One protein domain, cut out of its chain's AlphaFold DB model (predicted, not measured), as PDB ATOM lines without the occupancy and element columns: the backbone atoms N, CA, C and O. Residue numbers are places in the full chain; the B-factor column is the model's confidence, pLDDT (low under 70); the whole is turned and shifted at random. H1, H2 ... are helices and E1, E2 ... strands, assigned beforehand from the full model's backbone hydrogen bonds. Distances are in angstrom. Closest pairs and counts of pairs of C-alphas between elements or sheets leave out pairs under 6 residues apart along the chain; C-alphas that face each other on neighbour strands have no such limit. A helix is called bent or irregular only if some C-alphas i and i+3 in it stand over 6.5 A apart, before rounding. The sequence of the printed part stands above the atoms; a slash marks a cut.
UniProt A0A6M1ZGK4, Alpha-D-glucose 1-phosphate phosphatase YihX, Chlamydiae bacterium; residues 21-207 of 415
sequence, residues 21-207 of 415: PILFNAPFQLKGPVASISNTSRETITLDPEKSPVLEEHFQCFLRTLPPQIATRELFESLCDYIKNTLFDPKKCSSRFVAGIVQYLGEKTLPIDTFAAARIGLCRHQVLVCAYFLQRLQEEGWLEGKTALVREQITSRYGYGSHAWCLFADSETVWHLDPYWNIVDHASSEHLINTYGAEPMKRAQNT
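What this domain is: This is residues 21 to 207 of the 415 residues of the protein "Alpha-D-glucose 1-phosphate phosphatase YihX" of Chlamydiae bacterium (UniProt A0A6M1ZGK4). A strongly twisted sheet, E1 E5 E6 E7 E8, has the long helix H5 and the helix H2 over one face and the two short helices H6 and H7 over the other, with H1 beyond H2 and H5, farther from this sheet. A small second sheet, E2 E3 E4, with H3 and H4 makes one end of the longest axis, and the turn between E6 and E7 makes the other. The far ends of E5 and E6 bend, and the large sheet curls round H6. The printed part has 187 residues with seven named helices and eight named strands, in the order E1 E2 E3 H1 H2 H3 E4 H4 H5 E5 E6 E7 E8 H6 H7, and its class is mixed, helices and strands. E5 to E8 are antiparallel neighbours and E2 E3 E4 is mixed; the whole is compact, with a radius of gyration of the C-alphas of 15.6 A and spans of 46 by 38 by 30 A.

Where its parts are: Start at Pro 21 and find E1 at residues 26 to 28, with C-alpha 26 at (-0.292, 0.592, -17.486). E2, residues 34 to 37, and E3, residues 44 to 47, come next. H1, residues 53 to 63, is 15.3 A long and H2, residues 72 to 87, is 20.7 A; H2 is neither bent nor irregular, but only just: C-alphas 84 and 87 are 6.2 A apart. H3, residues 95 to 105, is 15.6 A long, then come E4, residues 109 to 111, and H4, residues 112 to 117. Find C-alpha 123 at (-7.676, 9.962, -30.071); from there H5 runs 24.2 A to residue 139. E5, residues 146 to 156, is 26.3 A long and bends by 77 degrees at residue 153; E6, residues 159 to 169, is 27.2 A and bends by 72 degrees at residue 162. E7, residues 174 to 178, E8, residues 183 to 186, and H6, residues 190 to 196, follow. H7, residues 198 to 205, ends with C-alpha 205 at (6.988, 9.415, -16.626).

How they stand to each other: Look first at the meander E5 E6 E7 E8, each strand the antiparallel neighbour and hairpin partner of the one before. N 150 and O 165 are 2.9 A apart, N 168 and O 175 3.0 A, and N 178 and O 183 2.9 A, within hydrogen-bond range. E1 and E5 meet only at a point. H5 is on this sheet at a height of 8.3 A, along E6 at 4 degrees on the local plane; the closest C-alphas are those of Val 127 and Trp 165, 5.5 A. H2 is on the same face and touches H5 at a steep tilt of 49 degrees, closest at Ile 83 and Gln 126, 6.7 A between C-alphas. H6 and H7 are on the opposite face. H1 and H2, a helical hairpin, only just touch, with 3 pairs of C-alphas within 8 A. H1 touches H4, closest at the C-alphas of Val 54 and Asp 113, 5.5 A. In the small sheet, E2 and E3 form an antiparallel hairpin, with N 36 and O 45 at 2.8 A. E3 and E4 are parallel, with N 46 and O 110 at 3.0 A, and make a strand-helix-strand unit, two parallel neighbour strands with H1, H2 and H3 between them along the chain. H4 is on this sheet, over none of its strands, and H3 is close to H4 but not clearly touching. Every O i to N i+4 pair is within hydrogen-bond range in H1, H3, H4, H5, H6 and H7, and 11 of 12 in H2.

The domain as a whole: The two C-alphas farthest apart are those of Gly 106 and Glu 172, 46.3 A. The printed part has no cut and no long link. Its mean pLDDT is 89.4, and residues 38 to 41 and 157 to 159 are under 70.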
ATOM      1  N   PRO A  21      -9.846  -6.676 -21.854       81.31
ATOM      2  CA  PRO A  21     -10.019  -5.237 -21.711       81.31
ATOM      3  C   PRO A  21      -8.695  -4.489 -21.796       81.31
ATOM      4  O   PRO A  21      -7.701  -4.866 -21.179       81.31
ATOM      5  N   ILE A  22      -8.721  -3.330 -22.446       81.19
ATOM      6  CA  ILE A  22      -7.583  -2.411 -22.421       81.19
ATOM      7  C   ILE A  22      -7.499  -1.706 -21.071       81.19
ATOM      8  O   ILE A  22      -8.376  -0.925 -20.691       81.19
ATOM      9  N   LEU A  23      -6.393  -1.957 -20.375       79.19
ATOM     10  CA  LEU A  23      -6.008  -1.252 -19.162       79.19
ATOM     11  C   LEU A  23      -5.208  -0.004 -19.540       79.19
ATOM     12  O   LEU A  23      -4.062  -0.090 -19.974       79.19
ATOM     13  N   PHE A  24      -5.824   1.166 -19.390       81.44
ATOM     14  CA  PHE A  24      -5.122   2.439 -19.551       81.44
ATOM     15  C   PHE A  24      -4.239   2.737 -18.333       81.44
ATOM     16  O   PHE A  24      -4.571   2.360 -17.209       81.44
ATOM     17  N   ASN A  25      -3.166   3.494 -18.564       75.38
ATOM     18  CA  ASN A  25      -2.176   3.937 -17.577       75.38
ATOM     19  C   ASN A  25      -1.355   2.777 -16.988       75.38
ATOM     20  O   ASN A  25      -0.954   2.812 -15.826       75.38
ATOM     21  N   ALA A  26      -1.116   1.750 -17.803       74.44
ATOM     22  CA  ALA A  26      -0.292   0.592 -17.486       74.44
ATOM     23  C   ALA A  26       0.472   0.130 -18.741       74.44
ATOM     24  O   ALA A  26       0.040   0.440 -19.860       74.44
ATOM     25  N   PRO A  27       1.582  -0.620 -18.580       81.75
ATOM     26  CA  PRO A  27       2.229  -1.294 -19.696       81.75
ATOM     27  C   PRO A  27       1.226  -2.134 -20.490       81.75
ATOM     28  O   PRO A  27       0.406  -2.859 -19.927       81.75
ATOM     29  N   PHE A  28       1.311  -2.015 -21.803       82.50
ATOM     30  CA  PHE A  28       0.461  -2.664 -22.777       82.50
ATOM     31  C   PHE A  28       1.265  -3.685 -23.569       82.50
ATOM     32  O   PHE A  28       2.376  -3.405 -24.018       82.50
ATOM     33  N   GLN A  29       0.669  -4.855 -23.771       84.31
ATOM     34  CA  GLN A  29       1.206  -5.893 -24.633       84.31
ATOM     35  C   GLN A  29       0.043  -6.589 -25.334       84.31
ATOM     36  O   GLN A  29      -0.849  -7.119 -24.672       84.31
ATOM     37  N   LEU A  30       0.046  -6.599 -26.665       85.06
ATOM     38  CA  LEU A  30      -0.990  -7.252 -27.452       85.06
ATOM     39  C   LEU A  30      -0.629  -8.740 -27.596       85.06
ATOM     40  O   LEU A  30       0.087  -9.130 -28.512       85.06
ATOM     41  N   LYS A  31      -1.080  -9.567 -26.644       83.38
ATOM     42  CA  LYS A  31      -0.898 -11.038 -26.660       83.38
ATOM     43  C   LYS A  31      -2.016 -11.784 -27.391       83.38
ATOM     44  O   LYS A  31      -1.920 -12.987 -27.614       83.38
ATOM     45  N   GLY A  32      -3.088 -11.074 -27.711       87.25
ATOM     46  CA  GLY A  32      -4.299 -11.607 -28.304       87.25
ATOM     47  C   GLY A  32      -5.316 -10.492 -28.547       87.25
ATOM     48  O   GLY A  32      -4.962  -9.309 -28.493       87.25
ATOM     49  N   PRO A  33      -6.574 -10.849 -28.832       89.62
ATOM     50  CA  PRO A  33      -7.632  -9.891 -29.120       89.62
ATOM     51  C   PRO A  33      -7.956  -9.001 -27.909       89.62
ATOM     52  O   PRO A  33      -8.151  -9.492 -26.799       89.62
ATOM     53  N   VAL A  34      -8.059  -7.686 -28.122       89.56
ATOM     54  CA  VAL A  34      -8.365  -6.686 -27.081       89.56
ATOM     55  C   VAL A  34      -9.567  -5.807 -27.426       89.56
ATOM     56  O   VAL A  34      -9.890  -5.590 -28.597       89.56
ATOM     57  N   ALA A  35     -10.222  -5.258 -26.404       89.62
ATOM     58  CA  ALA A  35     -11.355  -4.351 -26.553       89.62
ATOM     59  C   ALA A  35     -11.203  -3.059 -25.732       89.62
ATOM     60  O   ALA A  35     -10.846  -3.066 -24.552       89.62
ATOM     61  N   SER A  36     -11.525  -1.924 -26.359       85.75
ATOM     62  CA  SER A  36     -11.562  -0.596 -25.741       85.75
ATOM     63  C   SER A  36     -13.002  -0.133 -25.603       85.75
ATOM     64  O   SER A  36     -13.690   0.111 -26.597       85.75
ATOM     65  N   ILE A  37     -13.465   0.008 -24.363       76.88
ATOM     66  CA  ILE A  37     -14.858   0.347 -24.068       76.88
ATOM     67  C   ILE A  37     -15.000   1.849 -23.823       76.88
ATOM     68  O   ILE A  37     -14.263   2.481 -23.059       76.88
ATOM     69  N   SER A  38     -15.998   2.451 -24.464       67.19
ATOM     70  CA  SER A  38     -16.397   3.825 -24.180       67.19
ATOM     71  C   SER A  38     -17.279   3.924 -22.933       67.19
ATOM     72  O   SER A  38     -18.413   3.453 -22.951       67.19
ATOM     73  N   ASN A  39     -16.867   4.708 -21.930       56.56
ATOM     74  CA  ASN A  39     -17.747   5.092 -20.807       56.56
ATOM     75  C   ASN A  39     -19.008   5.864 -21.251       56.56
ATOM     76  O   ASN A  39     -19.933   6.033 -20.468       56.56
ATOM     77  N   THR A  40     -19.048   6.371 -22.490       55.44
ATOM     78  CA  THR A  40     -20.149   7.209 -23.001       55.44
ATOM     79  C   THR A  40     -21.121   6.462 -23.917       55.44
ATOM     80  O   THR A  40     -21.871   7.096 -24.651       55.44
ATOM     81  N   SER A  41     -21.140   5.123 -23.899       55.09
ATOM     82  CA  SER A  41     -22.070   4.267 -24.672       55.09
ATOM     83  C   SER A  41     -22.021   4.392 -26.210       55.09
ATOM     84  O   SER A  41     -22.907   3.856 -26.883       55.09
ATOM     85  N   ARG A  42     -21.002   5.087 -26.749       72.25
ATOM     86  CA  ARG A  42     -20.804   5.347 -28.188       72.25
ATOM     87  C   ARG A  42     -20.457   4.061 -28.958       72.25
ATOM     88  O   ARG A  42     -21.311   3.545 -29.663       72.25
ATOM     89  N   GLU A  43     -19.251   3.536 -28.762       85.75
ATOM     90  CA  GLU A  43     -18.745   2.311 -29.384       85.75
ATOM     91  C   GLU A  43     -17.785   1.557 -28.454       85.75
ATOM     92  O   GLU A  43     -17.137   2.155 -27.584       85.75
ATOM     93  N   THR A  44     -17.692   0.252 -28.674       89.06
ATOM     94  CA  THR A  44     -16.616  -0.623 -28.214       89.06
ATOM     95  C   THR A  44     -15.738  -0.925 -29.422       89.06
ATOM     96  O   THR A  44     -16.230  -1.419 -30.433       89.06
ATOM     97  N   ILE A  45     -14.450  -0.608 -29.331       91.31
ATOM     98  CA  ILE A  45     -13.489  -0.864 -30.407       91.31
ATOM     99  C   ILE A  45     -12.819  -2.199 -30.118       91.31
ATOM    100  O   ILE A  45     -12.262  -2.355 -29.032       91.31
ATOM    101  N   THR A  46     -12.841  -3.132 -31.060       93.69
ATOM    102  CA  THR A  46     -12.082  -4.384 -30.963       93.69
ATOM    103  C   THR A  46     -10.840  -4.339 -31.848       93.69
ATOM    104  O   THR A  46     -10.839  -3.729 -32.915       93.69
ATOM    105  N   LEU A  47      -9.759  -4.968 -31.398       93.62
ATOM    106  CA  LEU A  47      -8.524  -5.155 -32.155       93.62
ATOM    107  C   LEU A  47      -8.085  -6.604 -31.969       93.62
ATOM    108  O   LEU A  47      -7.871  -7.039 -30.843       93.62
ATOM    109  N   ASP A  48      -7.962  -7.341 -33.067       91.50
ATOM    110  CA  ASP A  48      -7.378  -8.680 -33.089       91.50
ATOM    111  C   ASP A  48      -6.089  -8.607 -33.927       91.50
ATOM    112  O   ASP A  48      -6.190  -8.390 -35.140       91.50
ATOM    113  N   PRO A  49      -4.892  -8.721 -33.319       86.00
ATOM    114  CA  PRO A  49      -3.620  -8.586 -34.038       86.00
ATOM    115  C   PRO A  49      -3.450  -9.573 -35.195       86.00
ATOM    116  O   PRO A  49      -2.723  -9.279 -36.142       86.00
ATOM    117  N   GLU A  50      -4.118 -10.724 -35.131       87.62
ATOM    118  CA  GLU A  50      -4.044 -11.773 -36.151       87.62
ATOM    119  C   GLU A  50      -5.125 -11.606 -37.230       87.62
ATOM    120  O   GLU A  50      -5.098 -12.274 -38.265       87.62
ATOM    121  N   LYS A  51      -6.108 -10.720 -37.008       88.62
ATOM    122  CA  LYS A  51      -7.266 -10.513 -37.896       88.62
ATOM    123  C   LYS A  51      -7.535  -9.034 -38.191       88.62
ATOM    124  O   LYS A  51      -8.691  -8.616 -38.227       88.62
ATOM    125  N   SER A  52      -6.476  -8.261 -38.431       93.31
ATOM    126  CA  SER A  52      -6.557  -6.834 -38.794       93.31
ATOM    127  C   SER A  52      -5.888  -6.540 -40.152       93.31
ATOM    128  O   SER A  52      -4.855  -5.868 -40.198       93.31
ATOM    129  N   PRO A  53      -6.414  -7.070 -41.281       95.44
ATOM    130  CA  PRO A  53      -5.794  -6.926 -42.602       95.44
ATOM    131  C   PRO A  53      -5.648  -5.471 -43.070       95.44
ATOM    132  O   PRO A  53      -4.682  -5.162 -43.765       95.44
ATOM    133  N   VAL A  54      -6.563  -4.572 -42.688       96.94
ATOM    134  CA  VAL A  54      -6.476  -3.149 -43.061       96.94
ATOM    135  C   VAL A  54      -5.310  -2.487 -42.334       96.94
ATOM    136  O   VAL A  54      -4.540  -1.745 -42.946       96.94
ATOM    137  N   LEU A  55      -5.149  -2.755 -41.033       97.38
ATOM    138  CA  LEU A  55      -4.008  -2.228 -40.286       97.38
ATOM    139  C   LEU A  55      -2.686  -2.821 -40.768       97.38
ATOM    140  O   LEU A  55      -1.716  -2.075 -40.870       97.38
ATOM    141  N   GLU A  56      -2.649  -4.110 -41.105       96.62
ATOM    142  CA  GLU A  56      -1.447  -4.748 -41.646       96.62
ATOM    143  C   GLU A  56      -1.039  -4.143 -42.997       96.62
ATOM    144  O   GLU A  56       0.117  -3.770 -43.186       96.62
ATOM    145  N   GLU A  57      -1.983  -3.925 -43.919       97.38
ATOM    146  CA  GLU A  57      -1.699  -3.230 -45.183       97.38
ATOM    147  C   GLU A  57      -1.127  -1.825 -44.936       97.38
ATOM    148  O   GLU A  57      -0.132  -1.420 -45.553       97.38
ATOM    149  N   HIS A  58      -1.726  -1.080 -44.006       98.25
ATOM    150  CA  HIS A  58      -1.237   0.242 -43.641       98.25
ATOM    151  C   HIS A  58       0.138   0.210 -42.973       98.25
ATOM    152  O   HIS A  58       0.918   1.131 -43.217       98.25
ATOM    153  N   PHE A  59       0.440  -0.807 -42.167       98.25
ATOM    154  CA  PHE A  59       1.744  -0.988 -41.537       98.25
ATOM    155  C   PHE A  59       2.829  -1.229 -42.592       98.25
ATOM    156  O   PHE A  59       3.830  -0.516 -42.627       98.25
ATOM    157  N   GLN A  60       2.572  -2.117 -43.553       97.94
ATOM    158  CA  GLN A  60       3.482  -2.358 -44.676       97.94
ATOM    159  C   GLN A  60       3.669  -1.110 -45.556       97.94
ATOM    160  O   GLN A  60       4.768  -0.833 -46.041       97.94
ATOM    161  N   CYS A  61       2.606  -0.326 -45.773       98.00
ATOM    162  CA  CYS A  61       2.708   0.978 -46.434       98.00
ATOM    163  C   CYS A  61       3.597   1.950 -45.651       98.00
ATOM    164  O   CYS A  61       4.432   2.607 -46.265       98.00
ATOM    165  N   PHE A  62       3.447   2.017 -44.327       98.25
ATOM    166  CA  PHE A  62       4.261   2.866 -43.463       98.25
ATOM    167  C   PHE A  62       5.744   2.479 -43.517       98.25
ATOM    168  O   PHE A  62       6.570   3.351 -43.779       98.25
ATOM    169  N   LEU A  63       6.085   1.191 -43.403       97.38
ATOM    170  CA  LEU A  63       7.475   0.722 -43.502       97.38
ATOM    171  C   LEU A  63       8.149   1.149 -44.813       97.38
ATOM    172  O   LEU A  63       9.306   1.557 -44.811       97.38
ATOM    173  N   ARG A  64       7.415   1.141 -45.934       97.00
ATOM    174  CA  ARG A  64       7.935   1.600 -47.236       97.00
ATOM    175  C   ARG A  64       8.234   3.100 -47.299       97.00
ATOM    176  O   ARG A  64       8.929   3.526 -48.219       97.00
ATOM    177  N   THR A  65       7.693   3.900 -46.380       96.31
ATOM    178  CA  THR A  65       7.993   5.339 -46.297       96.31
ATOM    179  C   THR A  65       9.265   5.640 -45.510       96.31
ATOM    180  O   THR A  65       9.790   6.746 -45.623       96.31
ATOM    181  N   LEU A  66       9.766   4.675 -44.735       96.12
ATOM    182  CA  LEU A  66      10.903   4.880 -43.851       96.12
ATOM    183  C   LEU A  66      12.236   4.754 -44.606       96.12
ATOM    184  O   LEU A  66      12.396   3.866 -45.449       96.12
ATOM    185  N   PRO A  67      13.223   5.615 -44.306       94.62
ATOM    186  CA  PRO A  67      14.581   5.432 -44.789       94.62
ATOM    187  C   PRO A  67      15.255   4.228 -44.097       94.62
ATOM    188  O   PRO A  67      14.859   3.849 -42.995       94.62
ATOM    189  N   PRO A  68      16.316   3.643 -44.693       88.00
ATOM    190  CA  PRO A  68      17.018   2.483 -44.124       88.00
ATOM    191  C   PRO A  68      17.662   2.725 -42.752       88.00
ATOM    192  O   PRO A  68      17.922   1.780 -42.017       88.00
ATOM    193  N   GLN A  69      17.971   3.982 -42.438       90.50
ATOM    194  CA  GLN A  69      18.438   4.428 -41.130       90.50
ATOM    195  C   GLN A  69      17.601   5.641 -40.747       90.50
ATOM    196  O   GLN A  69      17.488   6.579 -41.537       90.50
ATOM    197  N   ILE A  70      17.016   5.608 -39.557       95.56
ATOM    198  CA  ILE A  70      16.159   6.666 -39.034       95.56
ATOM    199  C   ILE A  70      16.438   6.835 -37.544       95.56
ATOM    200  O   ILE A  70      16.656   5.852 -36.836       95.56
ATOM    201  N   ALA A  71      16.451   8.075 -37.061       94.69
ATOM    202  CA  ALA A  71      16.544   8.328 -35.629       94.69
ATOM    203  C   ALA A  71      15.216   7.980 -34.936       94.69
ATOM    204  O   ALA A  71      14.144   8.205 -35.495       94.69
ATOM    205  N   THR A  72      15.261   7.509 -33.687       93.88
ATOM    206  CA  THR A  72      14.065   7.117 -32.913       93.88
ATOM    207  C   THR A  72      12.988   8.206 -32.886       93.88
ATOM    208  O   THR A  72      11.812   7.934 -33.120       93.88
ATOM    209  N   ARG A  73      13.387   9.469 -32.675       95.19
ATOM    210  CA  ARG A  73      12.461  10.610 -32.699       95.19
ATOM    211  C   ARG A  73      11.792  10.783 -34.064       95.19
ATOM    212  O   ARG A  73      10.575  10.922 -34.122       95.19
ATOM    213  N   GLU A  74      12.570  10.745 -35.144       97.06
ATOM    214  CA  GLU A  74      12.063  10.895 -36.516       97.06
ATOM    215  C   GLU A  74      11.124   9.743 -36.898       97.06
ATOM    216  O   GLU A  74      10.126   9.957 -37.589       97.06
ATOM    217  N   LEU A  75      11.399   8.527 -36.412       97.56
ATOM    218  CA  LEU A  75      10.519   7.370 -36.575       97.56
ATOM    219  C   LEU A  75       9.167   7.603 -35.898       97.56
ATOM    220  O   LEU A  75       8.125   7.387 -36.517       97.56
ATOM    221  N   PHE A  76       9.167   8.079 -34.653       98.06
ATOM    222  CA  PHE A  76       7.939   8.389 -33.924       98.06
ATOM    223  C   PHE A  76       7.165   9.562 -34.526       98.06
ATOM    224  O   PHE A  76       5.935   9.501 -34.598       98.06
ATOM    225  N   GLU A  77       7.857  10.604 -34.992       98.25
ATOM    226  CA  GLU A  77       7.246  11.734 -35.700       98.25
ATOM    227  C   GLU A  77       6.593  11.262 -37.008       98.25
ATOM    228  O   GLU A  77       5.423  11.561 -37.252       98.25
ATOM    229  N   SER A  78       7.292  10.431 -37.789       98.19
ATOM    230  CA  SER A  78       6.766   9.827 -39.022       98.19
ATOM    231  C   SER A  78       5.566   8.915 -38.752       98.19
ATOM    232  O   SER A  78       4.591   8.931 -39.504       98.19
ATOM    233  N   LEU A  79       5.606   8.138 -37.665       98.44
ATOM    234  CA  LEU A  79       4.507   7.272 -37.240       98.44
ATOM    235  C   LEU A  79       3.255   8.081 -36.873       98.44
ATOM    236  O   LEU A  79       2.160   7.785 -37.360       98.44
ATOM    237  N   CYS A  80       3.405   9.105 -36.027       98.06
ATOM    238  CA  CYS A  80       2.293   9.965 -35.618       98.06
ATOM    239  C   CYS A  80       1.676  10.687 -36.820       98.06
ATOM    240  O   CYS A  80       0.448  10.705 -36.958       98.06
ATOM    241  N   ASP A  81       2.515  11.208 -37.718       97.62
ATOM    242  CA  ASP A  81       2.065  11.893 -38.924       97.62
ATOM    243  C   ASP A  81       1.306  10.943 -39.863       97.62
ATOM    244  O   ASP A  81       0.188  11.247 -40.291       97.62
ATOM    245  N   TYR A  82       1.850   9.744 -40.101       98.38
ATOM    246  CA  TYR A  82       1.214   8.730 -40.935       98.38
ATOM    247  C   TYR A  82      -0.159   8.324 -40.391       98.38
ATOM    248  O   TYR A  82      -1.143   8.302 -41.137       98.38
ATOM    249  N   ILE A  83      -0.267   8.050 -39.087       98.00
ATOM    250  CA  ILE A  83      -1.547   7.695 -38.461       98.00
ATOM    251  C   ILE A  83      -2.556   8.837 -38.628       98.00
ATOM    252  O   ILE A  83      -3.699   8.599 -39.026       98.00
ATOM    253  N   LYS A  84      -2.150  10.081 -38.359       94.81
ATOM    254  CA  LYS A  84      -3.050  11.237 -38.382       94.81
ATOM    255  C   LYS A  84      -3.524  11.616 -39.779       94.81
ATOM    256  O   LYS A  84      -4.699  11.940 -39.938       94.81
ATOM    257  N   ASN A  85      -2.605  11.655 -40.743       94.12
ATOM    258  CA  ASN A  85      -2.820  12.280 -42.048       94.12
ATOM    259  C   ASN A  85      -3.044  11.257 -43.170       94.12
ATOM    260  O   ASN A  85      -3.757  11.546 -44.138       94.12
ATOM    261  N   THR A  86      -2.467  10.060 -43.047       95.12
ATOM    262  CA  THR A  86      -2.564   9.010 -44.071       95.12
ATOM    263  C   THR A  86      -3.595   7.952 -43.709       95.12
ATOM    264  O   THR A  86      -4.424   7.615 -44.554       95.12
ATOM    265  N   LEU A  87      -3.581   7.442 -42.477       96.12
ATOM    266  CA  LEU A  87      -4.508   6.392 -42.047       96.12
ATOM    267  C   LEU A  87      -5.874   6.975 -41.675       96.12
ATOM    268  O   LEU A  87      -6.907   6.525 -42.166       96.12
ATOM    269  N   PHE A  88      -5.896   8.036 -40.873       95.56
ATOM    270  CA  PHE A  88      -7.111   8.795 -40.595       95.56
ATOM    271  C   PHE A  88      -7.184  10.068 -41.451       95.56
ATOM    272  O   PHE A  88      -6.193  10.543 -42.000       95.56
ATOM    273  N   ASP A  89      -8.394  10.589 -41.660       90.69
ATOM    274  CA  ASP A  89      -8.612  11.898 -42.281       90.69
ATOM    275  C   ASP A  89      -8.865  12.929 -41.167       90.69
ATOM    276  O   ASP A  89      -9.898  12.840 -40.489       90.69
ATOM    277  N   PRO A  90      -7.989  13.937 -40.976       87.25
ATOM    278  CA  PRO A  90      -8.166  14.964 -39.948       87.25
ATOM    279  C   PRO A  90      -9.513  15.694 -40.040       87.25
ATOM    280  O   PRO A  90     -10.060  16.123 -39.023       87.25
ATOM    281  N   LYS A  91     -10.099  15.798 -41.241       88.00
ATOM    282  CA  LYS A  91     -11.413  16.427 -41.459       88.00
ATOM    283  C   LYS A  91     -12.572  15.541 -41.007       88.00
ATOM    284  O   LYS A  91     -13.679  16.042 -40.807       88.00
ATOM    285  N   LYS A  92     -12.334  14.240 -40.836       84.00
ATOM    286  CA  LYS A  92     -13.326  13.249 -40.407       84.00
ATOM    287  C   LYS A  92     -13.101  12.744 -38.978       84.00
ATOM    288  O   LYS A  92     -13.751  11.797 -38.541       84.00
ATOM    289  N   CYS A  93     -12.243  13.415 -38.217       80.44
ATOM    290  CA  CYS A  93     -11.919  13.064 -36.840       80.44
ATOM    291  C   CYS A  93     -12.845  13.750 -35.818       80.44
ATOM    292  O   CYS A  93     -12.404  14.528 -34.977       80.44
ATOM    293  N   SER A  94     -14.158  13.498 -35.895       85.50
ATOM    294  CA  SER A  94     -15.122  14.026 -34.916       85.50
ATOM    295  C   SER A  94     -16.053  12.949 -34.372       85.50
ATOM    296  O   SER A  94     -16.344  11.949 -35.032       85.50
ATOM    297  N   SER A  95     -16.577  13.175 -33.163       84.19
ATOM    298  CA  SER A  95     -17.546  12.274 -32.526       84.19
ATOM    299  C   SER A  95     -18.798  12.055 -33.377       84.19
ATOM    300  O   SER A  95     -19.390  10.982 -33.307       84.19
ATOM    301  N   ARG A  96     -19.169  13.032 -34.215       87.19
ATOM    302  CA  ARG A  96     -20.290  12.927 -35.154       87.19
ATOM    303  C   ARG A  96     -20.040  11.884 -36.243       87.19
ATOM    304  O   ARG A  96     -20.956  11.133 -36.557       87.19
ATOM    305  N   PHE A  97     -18.835  11.826 -36.811       88.00
ATOM    306  CA  PHE A  97     -18.510  10.833 -37.845       88.00
ATOM    307  C   PHE A  97     -18.481   9.418 -37.272       88.00
ATOM    308  O   PHE A  97     -19.072   8.516 -37.856       88.00
ATOM    309  N   VAL A  98     -17.878   9.249 -36.092       86.81
ATOM    310  CA  VAL A  98     -17.873   7.966 -35.372       86.81
ATOM    311  C   VAL A  98     -19.299   7.505 -35.066       86.81
ATOM    312  O   VAL A  98     -19.660   6.374 -35.380       86.81
ATOM    313  N   ALA A  99     -20.141   8.391 -34.522       86.88
ATOM    314  CA  ALA A  99     -21.547   8.079 -34.267       86.88
ATOM    315  C   ALA A  99     -22.307   7.724 -35.556       86.88
ATOM    316  O   ALA A  99     -23.144   6.827 -35.538       86.88
ATOM    317  N   GLY A 100     -21.986   8.386 -36.672       85.94
ATOM    318  CA  GLY A 100     -22.550   8.084 -37.984       85.94
ATOM    319  C   GLY A 100     -22.228   6.668 -38.466       85.94
ATOM    320  O   GLY A 100     -23.130   5.996 -38.951       85.94
ATOM    321  N   ILE A 101     -20.990   6.189 -38.288       86.75
ATOM    322  CA  ILE A 101     -20.609   4.803 -38.628       86.75
ATOM    323  C   ILE A 101     -21.378   3.802 -37.763       86.75
ATOM    324  O   ILE A 101     -22.000   2.888 -38.298       86.75
ATOM    325  N   VAL A 102     -21.368   3.994 -36.441       85.88
ATOM    326  CA  VAL A 102     -22.072   3.118 -35.484       85.88
ATOM    327  C   VAL A 102     -23.562   3.041 -35.817       85.88
ATOM    328  O   VAL A 102     -24.148   1.962 -35.844       85.88
ATOM    329  N   GLN A 103     -24.180   4.186 -36.119       87.44
ATOM    330  CA  GLN A 103     -25.583   4.251 -36.516       87.44
ATOM    331  C   GLN A 103     -25.837   3.574 -37.867       87.44
ATOM    332  O   GLN A 103     -26.844   2.889 -38.013       87.44
ATOM    333  N   TYR A 104     -24.956   3.778 -38.850       87.44
ATOM    334  CA  TYR A 104     -25.092   3.217 -40.193       87.44
ATOM    335  C   TYR A 104     -24.993   1.689 -40.197       87.44
ATOM    336  O   TYR A 104     -25.790   1.030 -40.859       87.44
ATOM    337  N   LEU A 105     -24.042   1.131 -39.445       88.00
ATOM    338  CA  LEU A 105     -23.845  -0.317 -39.344       88.00
ATOM    339  C   LEU A 105     -24.829  -0.979 -38.372       88.00
ATOM    340  O   LEU A 105     -25.073  -2.174 -38.471       88.00
ATOM    341  N   GLY A 106     -25.403  -0.214 -37.438       85.25
ATOM    342  CA  GLY A 106     -26.320  -0.736 -36.424       85.25
ATOM    343  C   GLY A 106     -25.630  -1.532 -35.311       85.25
ATOM    344  O   GLY A 106     -26.310  -2.137 -34.485       85.25
ATOM    345  N   GLU A 107     -24.297  -1.502 -35.247       84.12
ATOM    346  CA  GLU A 107     -23.484  -2.236 -34.278       84.12
ATOM    347  C   GLU A 107     -22.661  -1.282 -33.413       84.12
ATOM    348  O   GLU A 107     -22.033  -0.344 -33.905       84.12
ATOM    349  N   LYS A 108     -22.643  -1.535 -32.100       84.25
ATOM    350  CA  LYS A 108     -21.819  -0.764 -31.154       84.25
ATOM    351  C   LYS A 108     -20.411  -1.316 -30.994       84.25
ATOM    352  O   LYS A 108     -19.532  -0.558 -30.596       84.25
ATOM    353  N   THR A 109     -20.209  -2.602 -31.248       89.56
ATOM    354  CA  THR A 109     -18.906  -3.254 -31.138       89.56
ATOM    355  C   THR A 109     -18.366  -3.441 -32.541       89.56
ATOM    356  O   THR A 109     -18.915  -4.233 -33.292       89.56
ATOM    357  N   LEU A 110     -17.332  -2.686 -32.898       90.75
ATOM    358  CA  LEU A 110     -16.788  -2.656 -34.254       90.75
ATOM    359  C   LEU A 110     -15.266  -2.841 -34.213       90.75
ATOM    360  O   LEU A 110     -14.616  -2.280 -33.320       90.75
ATOM    361  N   PRO A 111     -14.680  -3.578 -35.172       93.50
ATOM    362  CA  PRO A 111     -13.236  -3.713 -35.259       93.50
ATOM    363  C   PRO A 111     -12.589  -2.387 -35.664       93.50
ATOM    364  O   PRO A 111     -13.158  -1.590 -36.415       93.50
ATOM    365  N   ILE A 112     -11.367  -2.150 -35.190       95.12
ATOM    366  CA  ILE A 112     -10.583  -0.957 -35.530       95.12
ATOM    367  C   ILE A 112     -10.380  -0.809 -37.050       95.12
ATOM    368  O   ILE A 112     -10.400   0.315 -37.553       95.12
ATOM    369  N   ASP A 113     -10.313  -1.922 -37.786       95.56
ATOM    370  CA  ASP A 113     -10.265  -1.966 -39.253       95.56
ATOM    371  C   ASP A 113     -11.443  -1.237 -39.909       95.56
ATOM    372  O   ASP A 113     -11.260  -0.565 -40.922       95.56
ATOM    373  N   THR A 114     -12.647  -1.294 -39.324       94.75
ATOM    374  CA  THR A 114     -13.816  -0.562 -39.839       94.75
ATOM    375  C   THR A 114     -13.568   0.944 -39.833       94.75
ATOM    376  O   THR A 114     -13.898   1.648 -40.791       94.75
ATOM    377  N   PHE A 115     -12.959   1.449 -38.761       94.75
ATOM    378  CA  PHE A 115     -12.642   2.864 -38.601       94.75
ATOM    379  C   PHE A 115     -11.464   3.286 -39.487       94.75
ATOM    380  O   PHE A 115     -11.529   4.340 -40.126       94.75
ATOM    381  N   ALA A 116     -10.428   2.445 -39.578       95.12
ATOM    382  CA  ALA A 116      -9.276   2.659 -40.449       95.12
ATOM    383  C   ALA A 116      -9.684   2.707 -41.932       95.12
ATOM    384  O   ALA A 116      -9.379   3.680 -42.617       95.12
ATOM    385  N   ALA A 117     -10.478   1.741 -42.405       94.88
ATOM    386  CA  ALA A 117     -10.968   1.700 -43.786       94.88
ATOM    387  C   ALA A 117     -11.830   2.923 -44.140       94.88
ATOM    388  O   ALA A 117     -11.749   3.467 -45.242       94.88
ATOM    389  N   ALA A 118     -12.635   3.404 -43.188       93.88
ATOM    390  CA  ALA A 118     -13.433   4.617 -43.359       93.88
ATOM    391  C   ALA A 118     -12.614   5.918 -43.207       93.88
ATOM    392  O   ALA A 118     -13.143   7.011 -43.450       93.88
ATOM    393  N   ARG A 119     -11.342   5.812 -42.800       95.44
ATOM    394  CA  ARG A 119     -10.449   6.921 -42.436       95.44
ATOM    395  C   ARG A 119     -11.068   7.860 -41.394       95.44
ATOM    396  O   ARG A 119     -10.883   9.077 -41.449       95.44
ATOM    397  N   ILE A 120     -11.832   7.307 -40.453       93.25
ATOM    398  CA  ILE A 120     -12.555   8.035 -39.399       93.25
ATOM    399  C   ILE A 120     -12.037   7.574 -38.044       93.25
ATOM    400  O   ILE A 120     -12.072   6.389 -37.747       93.25
ATOM    401  N   GLY A 121     -11.607   8.499 -37.188       91.31
ATOM    402  CA  GLY A 121     -11.087   8.140 -35.872       91.31
ATOM    403  C   GLY A 121     -11.056   9.305 -34.891       91.31
ATOM    404  O   GLY A 121     -11.162  10.468 -35.251       91.31
ATOM    405  N   LEU A 122     -10.909   8.976 -33.616       91.88
ATOM    406  CA  LEU A 122     -10.651   9.915 -32.516       91.88
ATOM    407  C   LEU A 122      -9.367   9.487 -31.807       91.88
ATOM    408  O   LEU A 122      -8.878   8.395 -32.085       91.88
ATOM    409  N   CYS A 123      -8.890  10.269 -30.836       92.06
ATOM    410  CA  CYS A 123      -7.676   9.962 -30.071       92.06
ATOM    411  C   CYS A 123      -7.574   8.491 -29.630       92.06
ATOM    412  O   CYS A 123      -6.581   7.846 -29.925       92.06
ATOM    413  N   ARG A 124      -8.637   7.891 -29.073       90.62
ATOM    414  CA  ARG A 124      -8.639   6.464 -28.684       90.62
ATOM    415  C   ARG A 124      -8.470   5.452 -29.827       90.62
ATOM    416  O   ARG A 124      -7.998   4.357 -29.583       90.62
ATOM    417  N   HIS A 125      -8.903   5.780 -31.043       94.25
ATOM    418  CA  HIS A 125      -8.736   4.896 -32.201       94.25
ATOM    419  C   HIS A 125      -7.286   4.974 -32.659       94.25
ATOM    420  O   HIS A 125      -6.626   3.959 -32.841       94.25
ATOM    421  N   GLN A 126      -6.783   6.204 -32.764       96.25
ATOM    422  CA  GLN A 126      -5.414   6.472 -33.173       96.25
ATOM    423  C   GLN A 126      -4.402   5.904 -32.178       96.25
ATOM    424  O   GLN A 126      -3.395   5.360 -32.604       96.25
ATOM    425  N   VAL A 127      -4.693   5.946 -30.874       94.94
ATOM    426  CA  VAL A 127      -3.836   5.356 -29.838       94.94
ATOM    427  C   VAL A 127      -3.747   3.835 -29.957       94.94
ATOM    428  O   VAL A 127      -2.684   3.266 -29.742       94.94
ATOM    429  N   LEU A 128      -4.840   3.167 -30.341       95.00
ATOM    430  CA  LEU A 128      -4.840   1.716 -30.538       95.00
ATOM    431  C   LEU A 128      -4.041   1.313 -31.763       95.00
ATOM    432  O   LEU A 128      -3.256   0.374 -31.702       95.00
ATOM    433  N   VAL A 129      -4.209   2.061 -32.851       97.19
ATOM    434  CA  VAL A 129      -3.402   1.884 -34.057       97.19
ATOM    435  C   VAL A 129      -1.930   2.169 -33.760       97.19
ATOM    436  O   VAL A 129      -1.075   1.394 -34.163       97.19
ATOM    437  N   CYS A 130      -1.622   3.220 -32.998       97.81
ATOM    438  CA  CYS A 130      -0.253   3.535 -32.595       97.81
ATOM    439  C   CYS A 130       0.368   2.404 -31.774       97.81
ATOM    440  O   CYS A 130       1.488   2.002 -32.061       97.81
ATOM    441  N   ALA A 131      -0.358   1.852 -30.800       95.94
ATOM    442  CA  ALA A 131       0.118   0.721 -30.010       95.94
ATOM    443  C   ALA A 131       0.337  -0.543 -30.865       95.94
ATOM    444  O   ALA A 131       1.348  -1.215 -30.689       95.94
ATOM    445  N   TYR A 132      -0.562  -0.827 -31.818       96.81
ATOM    446  CA  TYR A 132      -0.390  -1.915 -32.791       96.81
ATOM    447  C   TYR A 132       0.875  -1.716 -33.643       96.81
ATOM    448  O   TYR A 132       1.689  -2.626 -33.753       96.81
ATOM    449  N   PHE A 133       1.086  -0.512 -34.187       98.06
ATOM    450  CA  PHE A 133       2.253  -0.201 -35.023       98.06
ATOM    451  C   PHE A 133       3.554  -0.254 -34.222       98.06
ATOM    452  O   PHE A 133       4.534  -0.801 -34.715       98.06
ATOM    453  N   LEU A 134       3.571   0.274 -32.993       97.44
ATOM    454  CA  LEU A 134       4.737   0.187 -32.110       97.44
ATOM    455  C   LEU A 134       5.115  -1.272 -31.856       97.44
ATOM    456  O   LEU A 134       6.279  -1.619 -32.005       97.44
ATOM    457  N   GLN A 135       4.143  -2.133 -31.554       94.50
ATOM    458  CA  GLN A 135       4.415  -3.552 -31.357       94.50
ATOM    459  C   GLN A 135       4.939  -4.231 -32.628       94.50
ATOM    460  O   GLN A 135       5.910  -4.978 -32.561       94.50
ATOM    461  N   ARG A 136       4.363  -3.932 -33.796       96.06
ATOM    462  CA  ARG A 136       4.843  -4.481 -35.072       96.06
ATOM    463  C   ARG A 136       6.258  -4.005 -35.413       96.06
ATOM    464  O   ARG A 136       7.074  -4.794 -35.871       96.06
ATOM    465  N   LEU A 137       6.595  -2.746 -35.123       96.69
ATOM    466  CA  LEU A 137       7.970  -2.239 -35.240       96.69
ATOM    467  C   LEU A 137       8.943  -2.998 -34.328       96.69
ATOM    468  O   LEU A 137      10.082  -3.227 -34.726       96.69
ATOM    469  N   GLN A 138       8.510  -3.393 -33.128       94.56
ATOM    470  CA  GLN A 138       9.319  -4.213 -32.221       94.56
ATOM    471  C   GLN A 138       9.509  -5.638 -32.755       94.56
ATOM    472  O   GLN A 138      10.619  -6.160 -32.721       94.56
ATOM    473  N   GLU A 139       8.450  -6.251 -33.290       93.94
ATOM    474  CA  GLU A 139       8.493  -7.581 -33.918       93.94
ATOM    475  C   GLU A 139       9.424  -7.608 -35.148       93.94
ATOM    476  O   GLU A 139      10.155  -8.575 -35.346       93.94
ATOM    477  N   GLU A 140       9.464  -6.517 -35.921       94.44
ATOM    478  CA  GLU A 140      10.357  -6.318 -37.076       94.44
ATOM    479  C   GLU A 140      11.770  -5.823 -36.689       94.44
ATOM    480  O   GLU A 140      12.609  -5.580 -37.556       94.44
ATOM    481  N   GLY A 141      12.054  -5.643 -35.394       93.69
ATOM    482  CA  GLY A 141      13.381  -5.270 -34.892       93.69
ATOM    483  C   GLY A 141      13.791  -3.807 -35.109       93.69
ATOM    484  O   GLY A 141      14.973  -3.487 -34.996       93.69
ATOM    485  N   TRP A 142      12.849  -2.905 -35.402       94.44
ATOM    486  CA  TRP A 142      13.123  -1.463 -35.511       94.44
ATOM    487  C   TRP A 142      13.317  -0.790 -34.149       94.44
ATOM    488  O   TRP A 142      13.960   0.254 -34.068       94.44
ATOM    489  N   LEU A 143      12.716  -1.348 -33.094       93.12
ATOM    490  CA  LEU A 143      12.670  -0.765 -31.754       93.12
ATOM    491  C   LEU A 143      12.713  -1.853 -30.678       93.12
ATOM    492  O   LEU A 143      12.142  -2.926 -30.844       93.12
ATOM    493  N   GLU A 144      13.282  -1.524 -29.523       91.19
ATOM    494  CA  GLU A 144      13.199  -2.332 -28.306       91.19
ATOM    495  C   GLU A 144      12.665  -1.455 -27.168       91.19
ATOM    496  O   GLU A 144      13.068  -0.302 -27.023       91.19
ATOM    497  N   GLY A 145      11.703  -1.961 -26.392       90.75
ATOM    498  CA  GLY A 145      11.087  -1.161 -25.337       90.75
ATOM    499  C   GLY A 145       9.745  -1.682 -24.835       90.75
ATOM    500  O   GLY A 145       9.355  -2.826 -25.075       90.75
ATOM    501  N   LYS A 146       9.020  -0.828 -24.115       91.31
ATOM    502  CA  LYS A 146       7.689  -1.111 -23.564       91.31
ATOM    503  C   LYS A 146       6.708  -0.036 -24.003       91.31
ATOM    504  O   LYS A 146       6.996   1.149 -23.903       91.31
ATOM    505  N   THR A 147       5.515  -0.453 -24.406       94.38
ATOM    506  CA  THR A 147       4.427   0.458 -24.776       94.38
ATOM    507  C   THR A 147       3.429   0.570 -23.629       94.38
ATOM    508  O   THR A 147       3.234  -0.385 -22.885       94.38
ATOM    509  N   ALA A 148       2.779   1.717 -23.465       91.69
ATOM    510  CA  ALA A 148       1.628   1.898 -22.584       91.69
ATOM    511  C   ALA A 148       0.585   2.778 -23.272       91.69
ATOM    512  O   ALA A 148       0.926   3.726 -23.980       91.69
ATOM    513  N   LEU A 149      -0.696   2.485 -23.053       92.62
ATOM    514  CA  LEU A 149      -1.785   3.354 -23.497       92.62
ATOM    515  C   LEU A 149      -2.206   4.207 -22.316       92.62
ATOM    516  O   LEU A 149      -2.550   3.679 -21.262       92.62
ATOM    517  N   VAL A 150      -2.233   5.520 -22.494       90.81
ATOM    518  CA  VAL A 150      -2.608   6.458 -21.439       90.81
ATOM    519  C   VAL A 150      -3.916   7.127 -21.797       90.81
ATOM    520  O   VAL A 150      -4.174   7.455 -22.957       90.81
ATOM    521  N   ARG A 151      -4.767   7.311 -20.790       88.94
ATOM    522  CA  ARG A 151      -6.000   8.075 -20.920       88.94
ATOM    523  C   ARG A 151      -6.255   8.868 -19.655       88.94
ATOM    524  O   ARG A 151      -6.418   8.311 -18.573       88.94
ATOM    525  N   GLU A 152      -6.354  10.174 -19.824       86.12
ATOM    526  CA  GLU A 152      -6.415  11.131 -18.726       86.12
ATOM    527  C   GLU A 152      -7.449  12.215 -19.012       86.12
ATOM    528  O   GLU A 152      -7.857  12.430 -20.157       86.12
ATOM    529  N   GLN A 153      -7.879  12.901 -17.956       85.00
ATOM    530  CA  GLN A 153      -8.567  14.183 -18.084       85.00
ATOM    531  C   GLN A 153      -7.509  15.274 -18.144       85.00
ATOM    532  O   GLN A 153      -6.736  15.435 -17.200       85.00
ATOM    533  N   ILE A 154      -7.480  16.019 -19.242       84.56
ATOM    534  CA  ILE A 154      -6.510  17.093 -19.431       84.56
ATOM    535  C   ILE A 154      -7.216  18.425 -19.633       84.56
ATOM    536  O   ILE A 154      -8.313  18.507 -20.190       84.56
ATOM    537  N   THR A 155      -6.552  19.470 -19.151       78.75
ATOM    538  CA  THR A 155      -6.896  20.860 -19.440       78.75
ATOM    539  C   THR A 155      -5.760  21.400 -20.287       78.75
ATOM    540  O   THR A 155      -4.675  21.640 -19.770       78.75
ATOM    541  N   SER A 156      -5.986  21.520 -21.590       71.31
ATOM    542  CA  SER A 156      -4.970  21.964 -22.541       71.31
ATOM    543  C   SER A 156      -5.417  23.224 -23.270       71.31
ATOM    544  O   SER A 156      -6.598  23.587 -23.275       71.31
ATOM    545  N   ARG A 157      -4.487  23.853 -23.998       69.25
ATOM    546  CA  ARG A 157      -4.824  24.901 -24.980       69.25
ATOM    547  C   ARG A 157      -5.792  24.424 -26.076       69.25
ATOM    548  O   ARG A 157      -6.377  25.248 -26.770       69.25
ATOM    549  N   TYR A 158      -5.945  23.108 -26.242       68.56
ATOM    550  CA  TYR A 158      -6.849  22.471 -27.201       68.56
ATOM    551  C   TYR A 158      -8.219  22.116 -26.599       68.56
ATOM    552  O   TYR A 158      -9.080  21.603 -27.314       68.56
ATOM    553  N   GLY A 159      -8.442  22.402 -25.312       67.62
ATOM    554  CA  GLY A 159      -9.722  22.238 -24.628       67.62
ATOM    555  C   GLY A 159      -9.632  21.433 -23.332       67.62
ATOM    556  O   GLY A 159      -8.557  21.062 -22.864       67.62
ATOM    557  N   TYR A 160     -10.798  21.163 -22.751       74.31
ATOM    558  CA  TYR A 160     -10.957  20.327 -21.564       74.31
ATOM    559  C   TYR A 160     -11.620  19.000 -21.938       74.31
ATOM    560  O   TYR A 160     -12.650  18.992 -22.620       74.31
ATOM    561  N   GLY A 161     -11.069  17.885 -21.461       81.81
ATOM    562  CA  GLY A 161     -11.744  16.593 -21.537       81.81
ATOM    563  C   GLY A 161     -10.817  15.387 -21.493       81.81
ATOM    564  O   GLY A 161      -9.605  15.493 -21.303       81.81
ATOM    565  N   SER A 162     -11.422  14.211 -21.684       85.38
ATOM    566  CA  SER A 162     -10.684  12.953 -21.750       85.38
ATOM    567  C   SER A 162      -9.921  12.863 -23.063       85.38
ATOM    568  O   SER A 162     -10.527  12.932 -24.134       85.38
ATOM    569  N   HIS A 163      -8.622  12.627 -22.965       91.69
ATOM    570  CA  HIS A 163      -7.736  12.440 -24.105       91.69
ATOM    571  C   HIS A 163      -6.870  11.199 -23.912       91.69
ATOM    572  O   HIS A 163      -6.721  10.726 -22.785       91.69
ATOM    573  N   ALA A 164      -6.353  10.648 -25.008       92.31
ATOM    574  CA  ALA A 164      -5.560   9.425 -24.992       92.31
ATOM    575  C   ALA A 164      -4.338   9.544 -25.903       92.31
ATOM    576  O   ALA A 164      -4.447  10.101 -26.995       92.31
ATOM    577  N   TRP A 165      -3.218   8.989 -25.451       95.81
ATOM    578  CA  TRP A 165      -1.926   8.968 -26.143       95.81
ATOM    579  C   TRP A 165      -1.152   7.684 -25.803       95.81
ATOM    580  O   TRP A 165      -1.510   6.960 -24.867       95.81
ATOM    581  N   CYS A 166      -0.122   7.378 -26.587       97.25
ATOM    582  CA  CYS A 166       0.798   6.280 -26.320       97.25
ATOM    583  C   CYS A 166       2.006   6.801 -25.550       97.25
ATOM    584  O   CYS A 166       2.489   7.906 -25.793       97.25
ATOM    585  N   LEU A 167       2.519   5.975 -24.646       96.56
ATOM    586  CA  LEU A 167       3.881   6.106 -24.165       96.56
ATOM    587  C   LEU A 167       4.712   4.943 -24.683       96.56
ATOM    588  O   LEU A 167       4.211   3.820 -24.776       96.56
ATOM    589  N   PHE A 168       5.976   5.216 -24.968       95.88
ATOM    590  CA  PHE A 168       6.963   4.203 -25.305       95.88
ATOM    591  C   PHE A 168       8.208   4.427 -24.451       95.88
ATOM    592  O   PHE A 168       8.756   5.523 -24.457       95.88
ATOM    593  N   ALA A 169       8.634   3.425 -23.694       91.50
ATOM    594  CA  ALA A 169       9.869   3.474 -22.924       91.50
ATOM    595  C   ALA A 169      10.930   2.591 -23.573       91.50
ATOM    596  O   ALA A 169      10.717   1.384 -23.700       91.50
ATOM    597  N   ASP A 170      12.053   3.195 -23.945       85.62
ATOM    598  CA  ASP A 170      13.291   2.484 -24.271       85.62
ATOM    599  C   ASP A 170      14.210   2.438 -23.031       85.62
ATOM    600  O   ASP A 170      13.766   2.690 -21.906       85.62
ATOM    601  N   SER A 171      15.479   2.061 -23.207       72.69
ATOM    602  CA  SER A 171      16.458   1.991 -22.115       72.69
ATOM    603  C   SER A 171      16.840   3.351 -21.522       72.69
ATOM    604  O   SER A 171      17.381   3.393 -20.421       72.69
ATOM    605  N   GLU A 172      16.600   4.452 -22.236       71.50
ATOM    606  CA  GLU A 172      17.114   5.780 -21.885       71.50
ATOM    607  C   GLU A 172      16.006   6.754 -21.474       71.50
ATOM    608  O   GLU A 172      16.229   7.649 -20.656       71.50
ATOM    609  N   THR A 173      14.808   6.624 -22.047       84.12
ATOM    610  CA  THR A 173      13.772   7.645 -21.927       84.12
ATOM    611  C   THR A 173      12.349   7.101 -22.069       84.12
ATOM    612  O   THR A 173      12.096   5.998 -22.549       84.12
ATOM    613  N   VAL A 174      11.384   7.924 -21.650       90.44
ATOM    614  CA  VAL A 174       9.956   7.699 -21.877       90.44
ATOM    615  C   VAL A 174       9.471   8.710 -22.908       90.44
ATOM    616  O   VAL A 174       9.423   9.912 -22.646       90.44
ATOM    617  N   TRP A 175       9.077   8.217 -24.072       96.00
ATOM    618  CA  TRP A 175       8.498   8.982 -25.163       96.00
ATOM    619  C   TRP A 175       6.989   9.127 -24.997       96.00
ATOM    620  O   TRP A 175       6.293   8.190 -24.604       96.00
ATOM    621  N   HIS A 176       6.483  10.303 -25.345       96.88
ATOM    622  CA  HIS A 176       5.071  10.618 -25.483       96.88
ATOM    623  C   HIS A 176       4.726  10.699 -26.966       96.88
ATOM    624  O   HIS A 176       5.293  11.520 -27.684       96.88
ATOM    625  N   LEU A 177       3.789   9.867 -27.413       98.31
ATOM    626  CA  LEU A 177       3.319   9.819 -28.792       98.31
ATOM    627  C   LEU A 177       1.818  10.100 -28.822       98.31
ATOM    628  O   LEU A 177       1.001   9.281 -28.393       98.31
ATOM    629  N   ASP A 178       1.448  11.250 -29.368       96.62
ATOM    630  CA  ASP A 178       0.064  11.658 -29.572       96.62
ATOM    631  C   ASP A 178      -0.193  11.882 -31.067       96.62
ATOM    632  O   ASP A 178      -0.061  13.007 -31.566       96.62
ATOM    633  N   PRO A 179      -0.599  10.830 -31.801       96.75
ATOM    634  CA  PRO A 179      -0.932  10.964 -33.212       96.75
ATOM    635  C   PRO A 179      -2.070  11.958 -33.451       96.75
ATOM    636  O   PRO A 179      -2.074  12.675 -34.443       96.75
ATOM    637  N   TYR A 180      -3.021  12.082 -32.521       94.19
ATOM    638  CA  TYR A 180      -4.192  12.930 -32.724       94.19
ATOM    639  C   TYR A 180      -3.811  14.415 -32.753       94.19
ATOM    640  O   TYR A 180      -4.226  15.165 -33.647       94.19
ATOM    641  N   TRP A 181      -2.959  14.854 -31.827       92.94
ATOM    642  CA  TRP A 181      -2.405  16.211 -31.843       92.94
ATOM    643  C   TRP A 181      -1.140  16.359 -32.692       92.94
ATOM    644  O   TRP A 181      -0.791  17.488 -33.027       92.94
ATOM    645  N   ASN A 182      -0.588  15.255 -33.198       94.56
ATOM    646  CA  ASN A 182       0.700  15.178 -33.890       94.56
ATOM    647  C   ASN A 182       1.849  15.694 -33.016       94.56
ATOM    648  O   ASN A 182       2.575  16.607 -33.404       94.56
ATOM    649  N   ILE A 183       1.940  15.170 -31.795       94.94
ATOM    650  CA  ILE A 183       2.956  15.561 -30.819       94.94
ATOM    651  C   ILE A 183       3.816  14.345 -30.493       94.94
ATOM    652  O   ILE A 183       3.298  13.294 -30.117       94.94
ATOM    653  N   VAL A 184       5.129  14.528 -30.613       97.31
ATOM    654  CA  VAL A 184       6.150  13.576 -30.177       97.31
ATOM    655  C   VAL A 184       7.177  14.329 -29.355       97.31
ATOM    656  O   VAL A 184       7.739  15.328 -29.810       97.31
ATOM    657  N   ASP A 185       7.398  13.874 -28.128       96.06
ATOM    658  CA  ASP A 185       8.403  14.459 -27.248       96.06
ATOM    659  C   ASP A 185       8.757  13.512 -26.096       96.06
ATOM    660  O   ASP A 185       8.103  12.489 -25.896       96.06
ATOM    661  N   HIS A 186       9.760  13.867 -25.299       91.25
ATOM    662  CA  HIS A 186      10.032  13.168 -24.043       91.25
ATOM    663  C   HIS A 186       8.963  13.513 -23.005       91.25
ATOM    664  O   HIS A 186       8.626  14.682 -22.833       91.25
ATOM    665  N   ALA A 187       8.475  12.527 -22.248       86.25
ATOM    666  CA  ALA A 187       7.437  12.702 -21.225       86.25
ATOM    667  C   ALA A 187       7.817  13.705 -20.109       86.25
ATOM    668  O   ALA A 187       6.954  14.148 -19.347       86.25
ATOM    669  N   SER A 188       9.098  14.062 -20.001       84.88
ATOM    670  CA  SER A 188       9.648  15.075 -19.093       84.88
ATOM    671  C   SER A 188       9.743  16.486 -19.674       84.88
ATOM    672  O   SER A 188      10.135  17.399 -18.949       84.88
ATOM    673  N   SER A 189       9.381  16.702 -20.941       91.19
ATOM    674  CA  SER A 189       9.566  18.004 -21.578       91.19
ATOM    675  C   SER A 189       8.626  19.077 -21.017       91.19
ATOM    676  O   SER A 189       7.445  18.847 -20.732       91.19
ATOM    677  N   GLU A 190       9.146  20.301 -20.907       90.56
ATOM    678  CA  GLU A 190       8.366  21.470 -20.485       90.56
ATOM    679  C   GLU A 190       7.203  21.748 -21.453       90.56
ATOM    680  O   GLU A 190       6.106  22.138 -21.043       90.56
ATOM    681  N   HIS A 191       7.411  21.476 -22.744       92.56
ATOM    682  CA  HIS A 191       6.380  21.594 -23.770       92.56
ATOM    683  C   HIS A 191       5.162  20.706 -23.466       92.56
ATOM    684  O   HIS A 191       4.023  21.179 -23.558       92.56
ATOM    685  N   LEU A 192       5.372  19.453 -23.050       91.69
ATOM    686  CA  LEU A 192       4.271  18.567 -22.677       91.69
ATOM    687  C   LEU A 192       3.627  18.969 -21.350       91.69
ATOM    688  O   LEU A 192       2.404  18.923 -21.238       91.69
ATOM    689  N   ILE A 193       4.405  19.420 -20.363       89.12
ATOM    690  CA  ILE A 193       3.859  19.917 -19.088       89.12
ATOM    691  C   ILE A 193       2.909  21.093 -19.337       89.12
ATOM    692  O   ILE A 193       1.797  21.110 -18.810       89.12
ATOM    693  N   ASN A 194       3.301  22.028 -20.202       89.31
ATOM    694  CA  ASN A 194       2.470  23.169 -20.586       89.31
ATOM    695  C   ASN A 194       1.250  22.768 -21.433       89.31
ATOM    696  O   ASN A 194       0.241  23.475 -21.441       89.31
ATOM    697  N   THR A 195       1.321  21.643 -22.150       90.19
ATOM    698  CA  THR A 195       0.239  21.181 -23.033       90.19
ATOM    699  C   THR A 195      -0.779  20.302 -22.305       90.19
ATOM    700  O   THR A 195      -1.977  20.495 -22.489       90.19
ATOM    701  N   TYR A 196      -0.334  19.352 -21.481       90.06
ATOM    702  CA  TYR A 196      -1.176  18.327 -20.849       90.06
ATOM    703  C   TYR A 196      -1.344  18.531 -19.335       90.06
ATOM    704  O   TYR A 196      -2.262  17.963 -18.741       90.06
ATOM    705  N   GLY A 197      -0.491  19.349 -18.713       87.75
ATOM    706  CA  GLY A 197      -0.434  19.582 -17.272       87.75
ATOM    707  C   GLY A 197       0.666  18.774 -16.573       87.75
ATOM    708  O   GLY A 197       1.018  17.667 -16.985       87.75
ATOM    709  N   ALA A 198       1.179  19.318 -15.464       84.31
ATOM    710  CA  ALA A 198       2.273  18.716 -14.698       84.31
ATOM    711  C   ALA A 198       1.915  17.340 -14.110       84.31
ATOM    712  O   ALA A 198       2.687  16.394 -14.235       84.31
ATOM    713  N   GLU A 199       0.731  17.200 -13.508       81.06
ATOM    714  CA  GLU A 199       0.320  15.947 -12.860       81.06
ATOM    715  C   GLU A 199       0.127  14.777 -13.848       81.06
ATOM    716  O   GLU A 199       0.668  13.698 -13.591       81.06
ATOM    717  N   PRO A 200      -0.567  14.941 -14.996       84.81
ATOM    718  CA  PRO A 200      -0.604  13.908 -16.033       84.81
ATOM    719  C   PRO A 200       0.783  13.517 -16.550       84.81
ATOM    720  O   PRO A 200       1.054  12.328 -16.714       84.81
ATOM    721  N   MET A 201       1.684  14.481 -16.767       87.75
ATOM    722  CA  MET A 201       3.028  14.184 -17.278       87.75
ATOM    723  C   MET A 201       3.910  13.492 -16.237       87.75
ATOM    724  O   MET A 201       4.639  12.558 -16.565       87.75
ATOM    725  N   LYS A 202       3.757  13.836 -14.955       80.75
ATOM    726  CA  LYS A 202       4.389  13.106 -13.853       80.75
ATOM    727  C   LYS A 202       3.921  11.650 -13.799       80.75
ATOM    728  O   LYS A 202       4.743  10.757 -13.614       80.75
ATOM    729  N   ARG A 203       2.625  11.369 -13.985       80.81
ATOM    730  CA  ARG A 203       2.133   9.978 -14.078       80.81
ATOM    731  C   ARG A 203       2.658   9.263 -15.321       80.81
ATOM    732  O   ARG A 203       3.043   8.102 -15.221       80.81
ATOM    733  N   ALA A 204       2.733   9.958 -16.454       83.00
ATOM    734  CA  ALA A 204       3.281   9.408 -17.689       83.00
ATOM    735  C   ALA A 204       4.736   8.940 -17.514       83.00
ATOM    736  O   ALA A 204       5.053   7.791 -17.809       83.00
ATOM    737  N   GLN A 205       5.596   9.777 -16.929       80.44
ATOM    738  CA  GLN A 205       6.988   9.415 -16.626       80.44
ATOM    739  C   GLN A 205       7.091   8.186 -15.714       80.44
ATOM    740  O   GLN A 205       7.981   7.361 -15.879       80.44
ATOM    741  N   ASN A 206       6.150   8.033 -14.778       76.50
ATOM    742  CA  ASN A 206       6.131   6.914 -13.838       76.50
ATOM    743  C   ASN A 206       5.356   5.679 -14.343       76.50
ATOM    744  O   ASN A 206       5.185   4.719 -13.599       76.50
ATOM    745  N   THR A 207       4.856   5.675 -15.585       79.44
ATOM    746  CA  THR A 207       3.996   4.581 -16.084       79.44
ATOM    747  C   THR A 207       4.752   3.254 -16.203       79.44
ATOM    748  O   THR A 207       4.168   2.187 -16.012       79.44
TER     749      THR A 207